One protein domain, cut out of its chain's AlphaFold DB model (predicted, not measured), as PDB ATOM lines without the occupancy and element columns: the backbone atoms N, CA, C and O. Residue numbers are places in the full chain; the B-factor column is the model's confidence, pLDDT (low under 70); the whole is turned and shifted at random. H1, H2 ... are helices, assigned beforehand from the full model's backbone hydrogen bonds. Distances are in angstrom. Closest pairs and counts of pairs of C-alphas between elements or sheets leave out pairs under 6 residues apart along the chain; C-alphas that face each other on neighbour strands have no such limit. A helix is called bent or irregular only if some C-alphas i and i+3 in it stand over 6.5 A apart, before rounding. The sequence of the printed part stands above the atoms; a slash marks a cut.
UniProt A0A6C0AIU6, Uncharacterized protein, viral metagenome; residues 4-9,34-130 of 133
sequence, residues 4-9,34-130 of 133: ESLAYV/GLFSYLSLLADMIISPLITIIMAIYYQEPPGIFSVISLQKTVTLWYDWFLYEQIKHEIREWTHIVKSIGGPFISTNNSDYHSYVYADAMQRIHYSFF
ATOM      1  N   GLU A   4      73.734  54.895  16.433       81.19
ATOM      2  CA  GLU A   4      73.053  56.166  16.159       81.19
ATOM      3  C   GLU A   4      73.014  57.082  17.389       81.19
ATOM      4  O   GLU A   4      73.372  58.254  17.300       81.19
ATOM      5  N   SER A   5      72.664  56.541  18.564       77.88
ATOM      6  CA  SER A   5      72.658  57.319  19.810       77.88
ATOM      7  C   SER A   5      74.057  57.797  20.215       77.88
ATOM      8  O   SER A   5      74.199  58.890  20.756       77.88
ATOM      9  N   LEU A   6      75.101  57.023  19.908       78.31
ATOM     10  CA  LEU A   6      76.485  57.408  20.181       78.31
ATOM     11  C   LEU A   6      76.959  58.517  19.225       78.31
ATOM     12  O   LEU A   6      77.561  59.493  19.671       78.31
ATOM     13  N   ALA A   7      76.640  58.406  17.932       79.38
ATOM     14  CA  ALA A   7      76.932  59.436  16.933       79.38
ATOM     15  C   ALA A   7      76.226  60.766  17.259       79.38
ATOM     16  O   ALA A   7      76.812  61.845  17.140       79.38
ATOM     17  N   TYR A   8      74.987  60.688  17.746       81.12
ATOM     18  CA  TYR A   8      74.241  61.843  18.235       81.12
ATOM     19  C   TYR A   8      74.933  62.521  19.424       81.12
ATOM     20  O   TYR A   8      75.147  63.732  19.413       81.12
ATOM     21  N   VAL A   9      75.348  61.741  20.431       80.25
ATOM     22  CA  VAL A   9      76.038  62.268  21.621       80.25
ATOM     23  C   VAL A   9      77.379  62.916  21.258       80.25
ATOM     24  O   VAL A   9      77.761  63.917  21.868       80.25
ATOM     25  N   GLY A  34      45.641  76.230  31.853       80.12
ATOM     26  CA  GLY A  34      44.208  76.534  31.763       80.12
ATOM     27  C   GLY A  34      43.681  76.823  30.355       80.12
ATOM     28  O   GLY A  34      44.435  77.094  29.420       80.12
ATOM     29  N   LEU A  35      42.350  76.794  30.222       82.31
ATOM     30  CA  LEU A  35      41.643  76.995  28.951       82.31
ATOM     31  C   LEU A  35      41.800  78.414  28.392       82.31
ATOM     32  O   LEU A  35      41.930  78.582  27.184       82.31
ATOM     33  N   PHE A  36      41.813  79.435  29.254       86.31
ATOM     34  CA  PHE A  36      41.924  80.827  28.814       86.31
ATOM     35  C   PHE A  36      43.277  81.114  28.154       86.31
ATOM     36  O   PHE A  36      43.320  81.681  27.065       86.31
ATOM     37  N   SER A  37      44.377  80.663  28.764       84.88
ATOM     38  CA  SER A  37      45.724  80.825  28.205       84.88
ATOM     39  C   SER A  37      45.870  80.110  26.862       84.88
ATOM     40  O   SER A  37      46.472  80.652  25.940       84.88
ATOM     41  N   TYR A  38      45.263  78.926  26.732       86.19
ATOM     42  CA  TYR A  38      45.219  78.186  25.473       86.19
ATOM     43  C   TYR A  38      44.442  78.936  24.382       86.19
ATOM     44  O   TYR A  38      44.951  79.120  23.279       86.19
ATOM     45  N   LEU A  39      43.232  79.416  24.692       87.25
ATOM     46  CA  LEU A  39      42.411  80.176  23.744       87.25
ATOM     47  C   LEU A  39      43.076  81.490  23.330       87.25
ATOM     48  O   LEU A  39      43.014  81.854  22.160       87.25
ATOM     49  N   SER A  40      43.732  82.176  24.268       88.44
ATOM     50  CA  SER A  40      44.482  83.403  23.996       88.44
ATOM     51  C   SER A  40      45.628  83.152  23.015       88.44
ATOM     52  O   SER A  40      45.748  83.852  22.009       88.44
ATOM     53  N   LEU A  41      46.421  82.095  23.231       89.44
ATOM     54  CA  LEU A  41      47.497  81.765  22.302       89.44
ATOM     55  C   LEU A  41      46.958  81.333  20.931       89.44
ATOM     56  O   LEU A  41      47.490  81.738  19.902       89.44
ATOM     57  N   LEU A  42      45.873  80.558  20.899       89.75
ATOM     58  CA  LEU A  42      45.223  80.169  19.648       89.75
ATOM     59  C   LEU A  42      44.710  81.397  18.884       89.75
ATOM     60  O   LEU A  42      44.830  81.462  17.657       89.75
ATOM     61  N   ALA A  43      44.189  82.396  19.597       89.75
ATOM     62  CA  ALA A  43      43.788  83.657  18.998       89.75
ATOM     63  C   ALA A  43      44.983  84.403  18.381       89.75
ATOM     64  O   ALA A  43      44.897  84.825  17.229       89.75
ATOM     65  N   ASP A  44      46.105  84.497  19.098       89.25
ATOM     66  CA  ASP A  44      47.336  85.142  18.620       89.25
ATOM     67  C   ASP A  44      47.983  84.403  17.428       89.25
ATOM     68  O   ASP A  44      48.512  85.036  16.508       89.25
ATOM     69  N   MET A  45      47.941  83.067  17.423       91.44
ATOM     70  CA  MET A  45      48.594  82.232  16.409       91.44
ATOM     71  C   MET A  45      47.745  81.987  15.160       91.44
ATOM     72  O   MET A  45      48.317  81.760  14.098       91.44
ATOM     73  N   ILE A  46      46.414  81.966  15.265       92.50
ATOM     74  CA  ILE A  46      45.531  81.531  14.169       92.50
ATOM     75  C   ILE A  46      44.490  82.597  13.837       92.50
ATOM     76  O   ILE A  46      44.366  83.002  12.685       92.50
ATOM     77  N   ILE A  47      43.738  83.074  14.830       90.06
ATOM     78  CA  ILE A  47      42.570  83.931  14.575       90.06
ATOM     79  C   ILE A  47      43.004  85.324  14.096       90.06
ATOM     80  O   ILE A  47      42.530  85.799  13.066       90.06
ATOM     81  N   SER A  48      43.935  85.961  14.806       87.88
ATOM     82  CA  SER A  48      44.446  87.301  14.492       87.88
ATOM     83  C   SER A  48      45.069  87.424  13.087       87.88
ATOM     84  O   SER A  48      44.651  88.312  12.330       87.88
ATOM     85  N   PRO A  49      46.005  86.544  12.658       91.19
ATOM     86  CA  PRO A  49      46.553  86.621  11.304       91.19
ATOM     87  C   PRO A  49      45.496  86.335  10.230       91.19
ATOM     88  O   PRO A  49      45.499  87.010   9.204       91.19
ATOM     89  N   LEU A  50      44.555  85.407  10.463       91.31
ATOM     90  CA  LEU A  50      43.471  85.130   9.514       91.31
ATOM     91  C   LEU A  50      42.559  86.341   9.321       91.31
ATOM     92  O   LEU A  50      42.286  86.711   8.183       91.31
ATOM     93  N   ILE A  51      42.131  86.988  10.410       88.81
ATOM     94  CA  ILE A  51      41.333  88.219  10.330       88.81
ATOM     95  C   ILE A  51      42.115  89.287   9.566       88.81
ATOM     96  O   ILE A  51      41.573  89.902   8.655       88.81
ATOM     97  N   THR A  52      43.397  89.473   9.883       87.88
ATOM     98  CA  THR A  52      44.234  90.481   9.216       87.88
ATOM     99  C   THR A  52      44.335  90.236   7.708       87.88
ATOM    100  O   THR A  52      44.185  91.173   6.926       87.88
ATOM    101  N   ILE A  53      44.525  88.981   7.286       88.38
ATOM    102  CA  ILE A  53      44.582  88.595   5.869       88.38
ATOM    103  C   ILE A  53      43.226  88.812   5.185       88.38
ATOM    104  O   ILE A  53      43.172  89.399   4.107       88.38
ATOM    105  N   ILE A  54      42.127  88.379   5.811       89.81
ATOM    106  CA  ILE A  54      40.774  88.526   5.255       89.81
ATOM    107  C   ILE A  54      40.421  90.006   5.082       89.81
ATOM    108  O   ILE A  54      39.922  90.391   4.027       89.81
ATOM    109  N   MET A  55      40.711  90.841   6.082       87.50
ATOM    110  CA  MET A  55      40.448  92.281   6.022       87.50
ATOM    111  C   MET A  55      41.283  92.946   4.920       87.50
ATOM    112  O   MET A  55      40.737  93.714   4.134       87.50
ATOM    113  N   ALA A  56      42.569  92.607   4.797       87.56
ATOM    114  CA  ALA A  56      43.417  93.143   3.729       87.56
ATOM    115  C   ALA A  56      42.884  92.789   2.325       87.56
ATOM    116  O   ALA A  56      42.878  93.634   1.433       87.56
ATOM    117  N   ILE A  57      42.378  91.564   2.134       89.81
ATOM    118  CA  ILE A  57      41.778  91.131   0.861       89.81
ATOM    119  C   ILE A  57      40.440  91.838   0.608       89.81
ATOM    120  O   ILE A  57      40.184  92.284  -0.509       89.81
ATOM    121  N   TYR A  58      39.584  91.933   1.628       91.62
ATOM    122  CA  TYR A  58      38.236  92.484   1.498       91.62
ATOM    123  C   TYR A  58      38.241  93.993   1.225       91.62
ATOM    124  O   TYR A  58      37.508  94.459   0.357       91.62
ATOM    125  N   TYR A  59      39.078  94.750   1.940       89.00
ATOM    126  CA  TYR A  59      39.152  96.207   1.800       89.00
ATOM    127  C   TYR A  59      40.096  96.667   0.682       89.00
ATOM    128  O   TYR A  59      40.028  97.825   0.289       89.00
ATOM    129  N   GLN A  60      40.953  95.783   0.151       86.25
ATOM    130  CA  GLN A  60      41.987  96.103  -0.853       86.25
ATOM    131  C   GLN A  60      42.939  97.238  -0.440       86.25
ATOM    132  O   GLN A  60      43.618  97.836  -1.275       86.25
ATOM    133  N   GLU A  61      43.019  97.520   0.858       81.19
ATOM    134  CA  GLU A  61      43.914  98.518   1.420       81.19
ATOM    135  C   GLU A  61      45.171  97.845   1.979       81.19
ATOM    136  O   GLU A  61      45.107  96.729   2.511       81.19
ATOM    137  N   PRO A  62      46.336  98.508   1.885       78.69
ATOM    138  CA  PRO A  62      47.537  98.004   2.522       78.69
ATOM    139  C   PRO A  62      47.316  97.911   4.041       78.69
ATOM    140  O   PRO A  62      46.749  98.830   4.639       78.69
ATOM    141  N   PRO A  63      47.774  96.824   4.692       82.06
ATOM    142  CA  PRO A  63      47.618  96.669   6.129       82.06
ATOM    143  C   PRO A  63      48.292  97.833   6.858       82.06
ATOM    144  O   PRO A  63      49.449  98.168   6.600       82.06
ATOM    145  N   GLY A  64      47.561  98.446   7.789       86.94
ATOM    146  CA  GLY A  64      48.094  99.520   8.617       86.94
ATOM    147  C   GLY A  64      49.280  99.056   9.470       86.94
ATOM    148  O   GLY A  64      49.469  97.863   9.717       86.94
ATOM    149  N   ILE A  65      50.060 100.008   9.987       89.25
ATOM    150  CA  ILE A  65      51.267  99.735  10.791       89.25
ATOM    151  C   ILE A  65      50.974  98.775  11.961       89.25
ATOM    152  O   ILE A  65      51.748  97.855  12.215       89.25
ATOM    153  N   PHE A  66      49.831  98.928  12.637       87.44
ATOM    154  CA  PHE A  66      49.427  98.035  13.729       87.44
ATOM    155  C   PHE A  66      49.181  96.592  13.272       87.44
ATOM    156  O   PHE A  66      49.575  95.654  13.963       87.44
ATOM    157  N   SER A  67      48.580  96.404  12.097       86.56
ATOM    158  CA  SER A  67      48.373  95.083  11.497       86.56
ATOM    159  C   SER A  67      49.705  94.421  11.150       86.56
ATOM    160  O   SER A  67      49.883  93.234  11.405       86.56
ATOM    161  N   VAL A  68      50.671  95.193  10.643       89.19
ATOM    162  CA  VAL A  68      52.025  94.698  10.349       89.19
ATOM    163  C   VAL A  68      52.749  94.262  11.626       89.19
ATOM    164  O   VAL A  68      53.309  93.168  11.663       89.19
ATOM    165  N   ILE A  69      52.691  95.061  12.696       90.12
ATOM    166  CA  ILE A  69      53.284  94.705  13.998       90.12
ATOM    167  C   ILE A  69      52.631  93.437  14.568       90.12
ATOM    168  O   ILE A  69      53.324  92.553  15.073       90.12
ATOM    169  N   SER A  70      51.303  93.317  14.459       88.31
ATOM    170  CA  SER A  70      50.583  92.113  14.887       88.31
ATOM    171  C   SER A  70      51.034  90.878  14.104       88.31
ATOM    172  O   SER A  70      51.299  89.840  14.705       88.31
ATOM    173  N   LEU A  71      51.186  90.990  12.781       89.25
ATOM    174  CA  LEU A  71      51.682  89.896  11.943       89.25
ATOM    175  C   LEU A  71      53.116  89.504  12.307       89.25
ATOM    176  O   LEU A  71      53.409  88.316  12.410       89.25
ATOM    177  N   GLN A  72      53.994  90.478  12.562       92.88
ATOM    178  CA  GLN A  72      55.354  90.200  13.021       92.88
ATOM    179  C   GLN A  72      55.342  89.406  14.334       92.88
ATOM    180  O   GLN A  72      56.045  88.402  14.442       92.88
ATOM    181  N   LYS A  73      54.517  89.808  15.313       91.44
ATOM    182  CA  LYS A  73      54.355  89.073  16.579       91.44
ATOM    183  C   LYS A  73      53.915  87.628  16.327       91.44
ATOM    184  O   LYS A  73      54.491  86.710  16.907       91.44
ATOM    185  N   THR A  74      52.927  87.417  15.457       92.88
ATOM    186  CA  THR A  74      52.446  86.077  15.102       92.88
ATOM    187  C   THR A  74      53.539  85.227  14.453       92.88
ATOM    188  O   THR A  74      53.713  84.074  14.834       92.88
ATOM    189  N   VAL A  75      54.311  85.785  13.515       92.94
ATOM    190  CA  VAL A  75      55.416  85.061  12.864       92.94
ATOM    191  C   VAL A  75      56.478  84.649  13.883       92.94
ATOM    192  O   VAL A  75      56.927  83.503  13.860       92.94
ATOM    193  N   THR A  76      56.836  85.534  14.818       93.75
ATOM    194  CA  THR A  76      57.750  85.194  15.919       93.75
ATOM    195  C   THR A  76      57.185  84.071  16.791       93.75
ATOM    196  O   THR A  76      57.908  83.133  17.110       93.75
ATOM    197  N   LEU A  77      55.888  84.106  17.122       93.75
ATOM    198  CA  LEU A  77      55.238  83.035  17.888       93.75
ATOM    199  C   LEU A  77      55.250  81.692  17.152       93.75
ATOM    200  O   LEU A  77      55.447  80.656  17.782       93.75
ATOM    201  N   TRP A  78      55.057  81.684  15.832       94.31
ATOM    202  CA  TRP A  78      55.179  80.464  15.034       94.31
ATOM    203  C   TRP A  78      56.604  79.926  15.036       94.31
ATOM    204  O   TRP A  78      56.797  78.730  15.232       94.31
ATOM    205  N   TYR A  79      57.598  80.797  14.858       95.31
ATOM    206  CA  TYR A  79      59.002  80.404  14.941       95.31
ATOM    207  C   TYR A  79      59.330  79.776  16.302       95.31
ATOM    208  O   TYR A  79      59.848  78.660  16.357       95.31
ATOM    209  N   ASP A  80      58.951  80.446  17.393       95.12
ATOM    210  CA  ASP A  80      59.148  79.954  18.758       95.12
ATOM    211  C   ASP A  80      58.420  78.621  18.993       95.12
ATOM    212  O   ASP A  80      58.952  77.735  19.663       95.12
ATOM    213  N   TRP A  81      57.229  78.439  18.414       93.75
ATOM    214  CA  TRP A  81      56.475  77.186  18.490       93.75
ATOM    215  C   TRP A  81      57.194  76.028  17.790       93.75
ATOM    216  O   TRP A  81      57.311  74.938  18.353       93.75
ATOM    217  N   PHE A  82      57.702  76.251  16.575       94.69
ATOM    218  CA  PHE A  82      58.457  75.224  15.856       94.69
ATOM    219  C   PHE A  82      59.740  74.851  16.597       94.69
ATOM    220  O   PHE A  82      60.038  73.664  16.747       94.69
ATOM    221  N   LEU A  83      60.460  75.849  17.116       94.38
ATOM    222  CA  LEU A  83      61.650  75.627  17.931       94.38
ATOM    223  C   LEU A  83      61.316  74.835  19.202       94.38
ATOM    224  O   LEU A  83      62.026  73.893  19.555       94.38
ATOM    225  N   TYR A  84      60.208  75.169  19.864       94.44
ATOM    226  CA  TYR A  84      59.737  74.459  21.046       94.44
ATOM    227  C   TYR A  84      59.456  72.978  20.760       94.44
ATOM    228  O   TYR A  84      59.950  72.117  21.489       94.44
ATOM    229  N   GLU A  85      58.717  72.656  19.694       94.25
ATOM    230  CA  GLU A  85      58.428  71.261  19.337       94.25
ATOM    231  C   GLU A  85      59.690  70.489  18.921       94.25
ATOM    232  O   GLU A  85      59.847  69.324  19.299       94.25
ATOM    233  N   GLN A  86      60.638  71.140  18.238       93.69
ATOM    234  CA  GLN A  86      61.937  70.541  17.925       93.69
ATOM    235  C   GLN A  86      62.712  70.178  19.201       93.69
ATOM    236  O   GLN A  86      63.136  69.031  19.366       93.69
ATOM    237  N   ILE A  87      62.866  71.127  20.129       93.31
ATOM    238  CA  ILE A  87      63.605  70.906  21.380       93.31
ATOM    239  C   ILE A  87      62.902  69.861  22.259       93.31
ATOM    240  O   ILE A  87      63.540  69.019  22.891       93.31
ATOM    241  N   LYS A  88      61.569  69.872  22.288       92.62
ATOM    242  CA  LYS A  88      60.763  68.888  23.016       92.62
ATOM    243  C   LYS A  88      60.975  67.470  22.492       92.62
ATOM    244  O   LYS A  88      61.054  66.536  23.290       92.62
ATOM    245  N   HIS A  89      61.061  67.298  21.173       92.38
ATOM    246  CA  HIS A  89      61.407  66.012  20.569       92.38
ATOM    247  C   HIS A  89      62.808  65.565  21.002       92.38
ATOM    248  O   HIS A  89      62.990  64.441  21.458       92.38
ATOM    249  N   GLU A  90      63.774  66.474  20.959       91.44
ATOM    250  CA  GLU A  90      65.150  66.234  21.395       91.44
ATOM    251  C   GLU A  90      65.251  65.809  22.872       91.44
ATOM    252  O   GLU A  90      65.895  64.811  23.189       91.44
ATOM    253  N   ILE A  91      64.537  66.465  23.789       91.62
ATOM    254  CA  ILE A  91      64.511  66.062  25.208       91.62
ATOM    255  C   ILE A  91      63.859  64.682  25.397       91.62
ATOM    256  O   ILE A  91      64.262  63.911  26.278       91.62
ATOM    257  N   ARG A  92      62.867  64.322  24.570       91.69
ATOM    258  CA  ARG A  92      62.297  62.963  24.574       91.69
ATOM    259  C   ARG A  92      63.337  61.934  24.141       91.69
ATOM    260  O   ARG A  92      63.458  60.903  24.798       91.69
ATOM    261  N   GLU A  93      64.122  62.218  23.106       90.44
ATOM    262  CA  GLU A  93      65.234  61.350  22.700       90.44
ATOM    263  C   GLU A  93      66.251  61.184  23.828       90.44
ATOM    264  O   GLU A  93      66.619  60.054  24.153       90.44
ATOM    265  N   TRP A  94      66.641  62.273  24.500       91.56
ATOM    266  CA  TRP A  94      67.531  62.197  25.664       91.56
ATOM    267  C   TRP A  94      66.954  61.299  26.750       91.56
ATOM    268  O   TRP A  94      67.657  60.459  27.301       91.56
ATOM    269  N   THR A  95      65.653  61.419  27.017       91.06
ATOM    270  CA  THR A  95      64.957  60.565  27.982       91.06
ATOM    271  C   THR A  95      65.083  59.088  27.607       91.06
ATOM    272  O   THR A  95      65.350  58.257  28.475       91.06
ATOM    273  N   HIS A  96      64.926  58.741  26.327       91.00
ATOM    274  CA  HIS A  96      65.091  57.367  25.849       91.00
ATOM    275  C   HIS A  96      66.539  56.878  25.965       91.00
ATOM    276  O   HIS A  96      66.767  55.777  26.472       91.00
ATOM    277  N   ILE A  97      67.515  57.696  25.559       90.00
ATOM    278  CA  ILE A  97      68.946  57.371  25.646       90.00
ATOM    279  C   ILE A  97      69.338  57.123  27.104       90.00
ATOM    280  O   ILE A  97      69.880  56.065  27.428       90.00
ATOM    281  N   VAL A  98      69.002  58.057  27.994       91.12
ATOM    282  CA  VAL A  98      69.329  57.999  29.423       91.12
ATOM    283  C   VAL A  98      68.663  56.797  30.095       91.12
ATOM    284  O   VAL A  98      69.319  56.074  30.843       91.12
ATOM    285  N   LYS A  99      67.393  56.506  29.786       89.50
ATOM    286  CA  LYS A  99      66.719  55.304  30.306       89.50
ATOM    287  C   LYS A  99      67.344  54.008  29.786       89.50
ATOM    288  O   LYS A  99      67.408  53.033  30.528       89.50
ATOM    289  N   SER A 100      67.848  53.988  28.549       89.19
ATOM    290  CA  SER A 100      68.475  52.792  27.960       89.19
ATOM    291  C   SER A 100      69.782  52.368  28.644       89.19
ATOM    292  O   SER A 100      70.213  51.229  28.476       89.19
ATOM    293  N   ILE A 101      70.403  53.271  29.409       86.88
ATOM    294  CA  ILE A 101      71.625  53.010  30.181       86.88
ATOM    295  C   ILE A 101      71.376  52.912  31.693       86.88
ATOM    296  O   ILE A 101      72.329  52.847  32.462       86.88
ATOM    297  N   GLY A 102      70.110  52.926  32.128       84.75
ATOM    298  CA  GLY A 102      69.736  52.832  33.541       84.75
ATOM    299  C   GLY A 102      69.714  54.157  34.316       84.75
ATOM    300  O   GLY A 102      69.646  54.122  35.541       84.75
ATOM    301  N   GLY A 103      69.766  55.313  33.641       82.44
ATOM    302  CA  GLY A 103      69.554  56.634  34.256       82.44
ATOM    303  C   GLY A 103      68.066  57.038  34.336       82.44
ATOM    304  O   GLY A 103      67.199  56.275  33.900       82.44
ATOM    305  N   PRO A 104      67.726  58.255  34.823       75.44
ATOM    306  CA  PRO A 104      68.604  59.386  35.153       75.44
ATOM    307  C   PRO A 104      69.333  59.242  36.499       75.44
ATOM    308  O   PRO A 104      68.845  58.596  37.418       75.44
ATOM    309  N   PHE A 105      70.509  59.867  36.615       79.88
ATOM    310  CA  PHE A 105      71.384  59.766  37.798       79.88
ATOM    311  C   PHE A 105      70.994  60.712  38.944       79.88
ATOM    312  O   PHE A 105      71.479  60.569  40.063       79.88
ATOM    313  N   ILE A 106      70.134  61.686  38.653       82.06
ATOM    314  CA  ILE A 106      69.575  62.663  39.589       82.06
ATOM    315  C   ILE A 106      68.059  62.679  39.359       82.06
ATOM    316  O   ILE A 106      67.599  62.413  38.250       82.06
ATOM    317  N   SER A 107      67.270  62.969  40.390       83.06
ATOM    318  CA  SER A 107      65.819  63.139  40.279       83.06
ATOM    319  C   SER A 107      65.397  64.532  40.744       83.06
ATOM    320  O   SER A 107      66.075  65.178  41.541       83.06
ATOM    321  N   THR A 108      64.267  65.010  40.225       85.12
ATOM    322  CA  THR A 108      63.631  66.253  40.669       85.12
ATOM    323  C   THR A 108      62.130  66.039  40.797       85.12
ATOM    324  O   THR A 108      61.525  65.349  39.977       85.12
ATOM    325  N   ASN A 109      61.527  66.643  41.820       85.00
ATOM    326  CA  ASN A 109      60.077  66.613  42.026       85.00
ATOM    327  C   ASN A 109      59.348  67.704  41.229       85.00
ATOM    328  O   ASN A 109      58.125  67.684  41.146       85.00
ATOM    329  N   ASN A 110      60.080  68.663  40.660       83.12
ATOM    330  CA  ASN A 110      59.498  69.750  39.883       83.12
ATOM    331  C   ASN A 110      59.620  69.446  38.382       83.12
ATOM    332  O   ASN A 110      60.727  69.285  37.862       83.12
ATOM    333  N   SER A 111      58.477  69.402  37.691       83.00
ATOM    334  CA  SER A 111      58.385  69.134  36.253       83.00
ATOM    335  C   SER A 111      59.189  70.109  35.399       83.00
ATOM    336  O   SER A 111      59.740  69.700  34.379       83.00
ATOM    337  N   ASP A 112      59.312  71.363  35.833       83.38
ATOM    338  CA  ASP A 112      59.999  72.414  35.078       83.38
ATOM    339  C   ASP A 112      61.506  72.168  35.000       83.38
ATOM    340  O   ASP A 112      62.153  72.563  34.036       83.38
ATOM    341  N   TYR A 113      62.069  71.483  35.997       86.06
ATOM    342  CA  TYR A 113      63.503  71.203  36.054       86.06
ATOM    343  C   TYR A 113      63.876  69.823  35.502       86.06
ATOM    344  O   TYR A 113      65.049  69.451  35.504       86.06
ATOM    345  N   HIS A 114      62.905  69.050  35.012       88.94
ATOM    346  CA  HIS A 114      63.156  67.694  34.523       88.94
ATOM    347  C   HIS A 114      64.032  67.698  33.255       88.94
ATOM    348  O   HIS A 114      64.852  66.801  33.070       88.94
ATOM    349  N   SER A 115      63.937  68.733  32.413       91.88
ATOM    350  CA  SER A 115      64.824  68.903  31.252       91.88
ATOM    351  C   SER A 115      66.302  68.990  31.654       91.88
ATOM    352  O   SER A 115      67.145  68.378  30.999       91.88
ATOM    353  N   TYR A 116      66.623  69.665  32.764       92.88
ATOM    354  CA  TYR A 116      67.996  69.770  33.273       92.88
ATOM    355  C   TYR A 116      68.544  68.446  33.801       92.88
ATOM    356  O   TYR A 116      69.734  68.181  33.658       92.88
ATOM    357  N   VAL A 117      67.688  67.592  34.366       92.50
ATOM    358  CA  VAL A 117      68.086  66.247  34.806       92.50
ATOM    359  C   VAL A 117      68.571  65.409  33.622       92.50
ATOM    360  O   VAL A 117      69.610  64.753  33.704       92.50
ATOM    361  N   TYR A 118      67.849  65.450  32.500       92.19
ATOM    362  CA  TYR A 118      68.273  64.745  31.291       92.19
ATOM    363  C   TYR A 118      69.486  65.402  30.633       92.19
ATOM    364  O   TYR A 118      70.347  64.684  30.130       92.19
ATOM    365  N   ALA A 119      69.601  66.733  30.684       92.38
ATOM    366  CA  ALA A 119      70.788  67.436  30.207       92.38
ATOM    367  C   ALA A 119      72.055  67.029  30.976       92.38
ATOM    368  O   ALA A 119      73.063  66.713  30.349       92.38
ATOM    369  N   ASP A 120      71.999  66.960  32.313       91.81
ATOM    370  CA  ASP A 120      73.109  66.474  33.149       91.81
ATOM    371  C   ASP A 120      73.490  65.034  32.785       91.81
ATOM    372  O   ASP A 120      74.664  64.734  32.563       91.81
ATOM    373  N   ALA A 121      72.503  64.146  32.644       91.12
ATOM    374  CA  ALA A 121      72.760  62.764  32.259       91.12
ATOM    375  C   ALA A 121      73.425  62.667  30.875       91.12
ATOM    376  O   ALA A 121      74.420  61.959  30.731       91.12
ATOM    377  N   MET A 122      72.944  63.416  29.879       91.56
ATOM    378  CA  MET A 122      73.562  63.473  28.549       91.56
ATOM    379  C   MET A 122      74.982  64.041  28.592       91.56
ATOM    380  O   MET A 122      75.873  63.502  27.938       91.56
ATOM    381  N   GLN A 123      75.224  65.065  29.414       91.00
ATOM    382  CA  GLN A 123      76.557  65.631  29.615       91.00
ATOM    383  C   GLN A 123      77.522  64.596  30.215       91.00
ATOM    384  O   GLN A 123      78.656  64.469  29.752       91.00
ATOM    385  N   ARG A 124      77.080  63.816  31.211       89.00
ATOM    386  CA  ARG A 124      77.883  62.733  31.808       89.00
ATOM    387  C   ARG A 124      78.183  61.625  30.809       89.00
ATOM    388  O   ARG A 124      79.319  61.157  30.758       89.00
ATOM    389  N   ILE A 125      77.191  61.220  30.013       88.88
ATOM    390  CA  ILE A 125      77.378  60.237  28.936       88.88
ATOM    391  C   ILE A 125      78.431  60.761  27.960       88.88
ATOM    392  O   ILE A 125      79.389  60.054  27.669       88.88
ATOM    393  N   HIS A 126      78.296  62.013  27.518       89.19
ATOM    394  CA  HIS A 126      79.250  62.644  26.616       89.19
ATOM    395  C   HIS A 126      80.670  62.628  27.196       89.19
ATOM    396  O   HIS A 126      81.569  62.103  26.551       89.19
ATOM    397  N   TYR A 127      80.869  63.090  28.434       87.81
ATOM    398  CA  TYR A 127      82.191  63.080  29.072       87.81
ATOM    399  C   TYR A 127      82.749  61.682  29.360       87.81
ATOM    400  O   TYR A 127      83.965  61.525  29.431       87.81
ATOM    401  N   SER A 128      81.898  60.662  29.495       85.88
ATOM    402  CA  SER A 128      82.358  59.275  29.651       85.88
ATOM    403  C   SER A 128      83.013  58.739  28.374       85.88
ATOM    404  O   SER A 128      83.907  57.901  28.455       85.88
ATOM    405  N   PHE A 129      82.585  59.221  27.202       83.94
ATOM    406  CA  PHE A 129      83.158  58.843  25.906       83.94
ATOM    407  C   PHE A 129      84.199  59.850  25.392       83.94
ATOM    408  O   PHE A 129      85.137  59.457  24.700       83.94
ATOM    409  N   PHE A 130      84.046  61.128  25.741       84.38
ATOM    410  CA  PHE A 130      84.857  62.253  25.277       84.38
ATOM    411  C   PHE A 130      85.293  63.109  26.479       84.38
ATOM    412  O   PHE A 130      84.708  64.166  26.740       84.38
TER     413      PHE A 130
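This is residues 4 to 9 and 34 to 130 of the 133 residues of an uncharacterized protein of viral metagenome (UniProt A0A6C0AIU6). One long helix, H3, makes the long axis; near its first end bent H2 meets it, and near its last end H4 crosses it, with short H1 beside H4. The 103 printed residues have four named helices, H1 to H4 in order, all helix; the whole is extended, radius of gyration of the C-alphas 21.0 A, spanning 63 by 32 by 18 A.

H3, residues 65 to 100, runs 52.9 A from C-alpha 65 at (51.267, 99.735, 10.791) to C-alpha 100 at (68.475, 52.792, 27.960). H2, residues 35 to 59, one helix by its hydrogen bonds, is bent, C-alphas 45 and 48 being 6.8 A apart; its arms are H2a, 35 to 45, and H2b, 48 to 59. H4, residues 111 to 129, 28.8 A, is irregular, C-alphas 112 and 115 being 7.1 A apart. H1 is residues 4 to 9.

H3 and H2b form a hairpin, closest C-alphas Leu 71 and Pro 49, 6.1 A. H4 touches H3 at a steep tilt of 55 degrees. O i to N i+4 pairs are within hydrogen-bond range throughout H1, H2a, H2b and H3, and 13 of 15 in H4.

Residues 10 to 33 are cut out, a 36.3 A gap between C-alphas 9 and 34. No printed residue is under 70 in pLDDT.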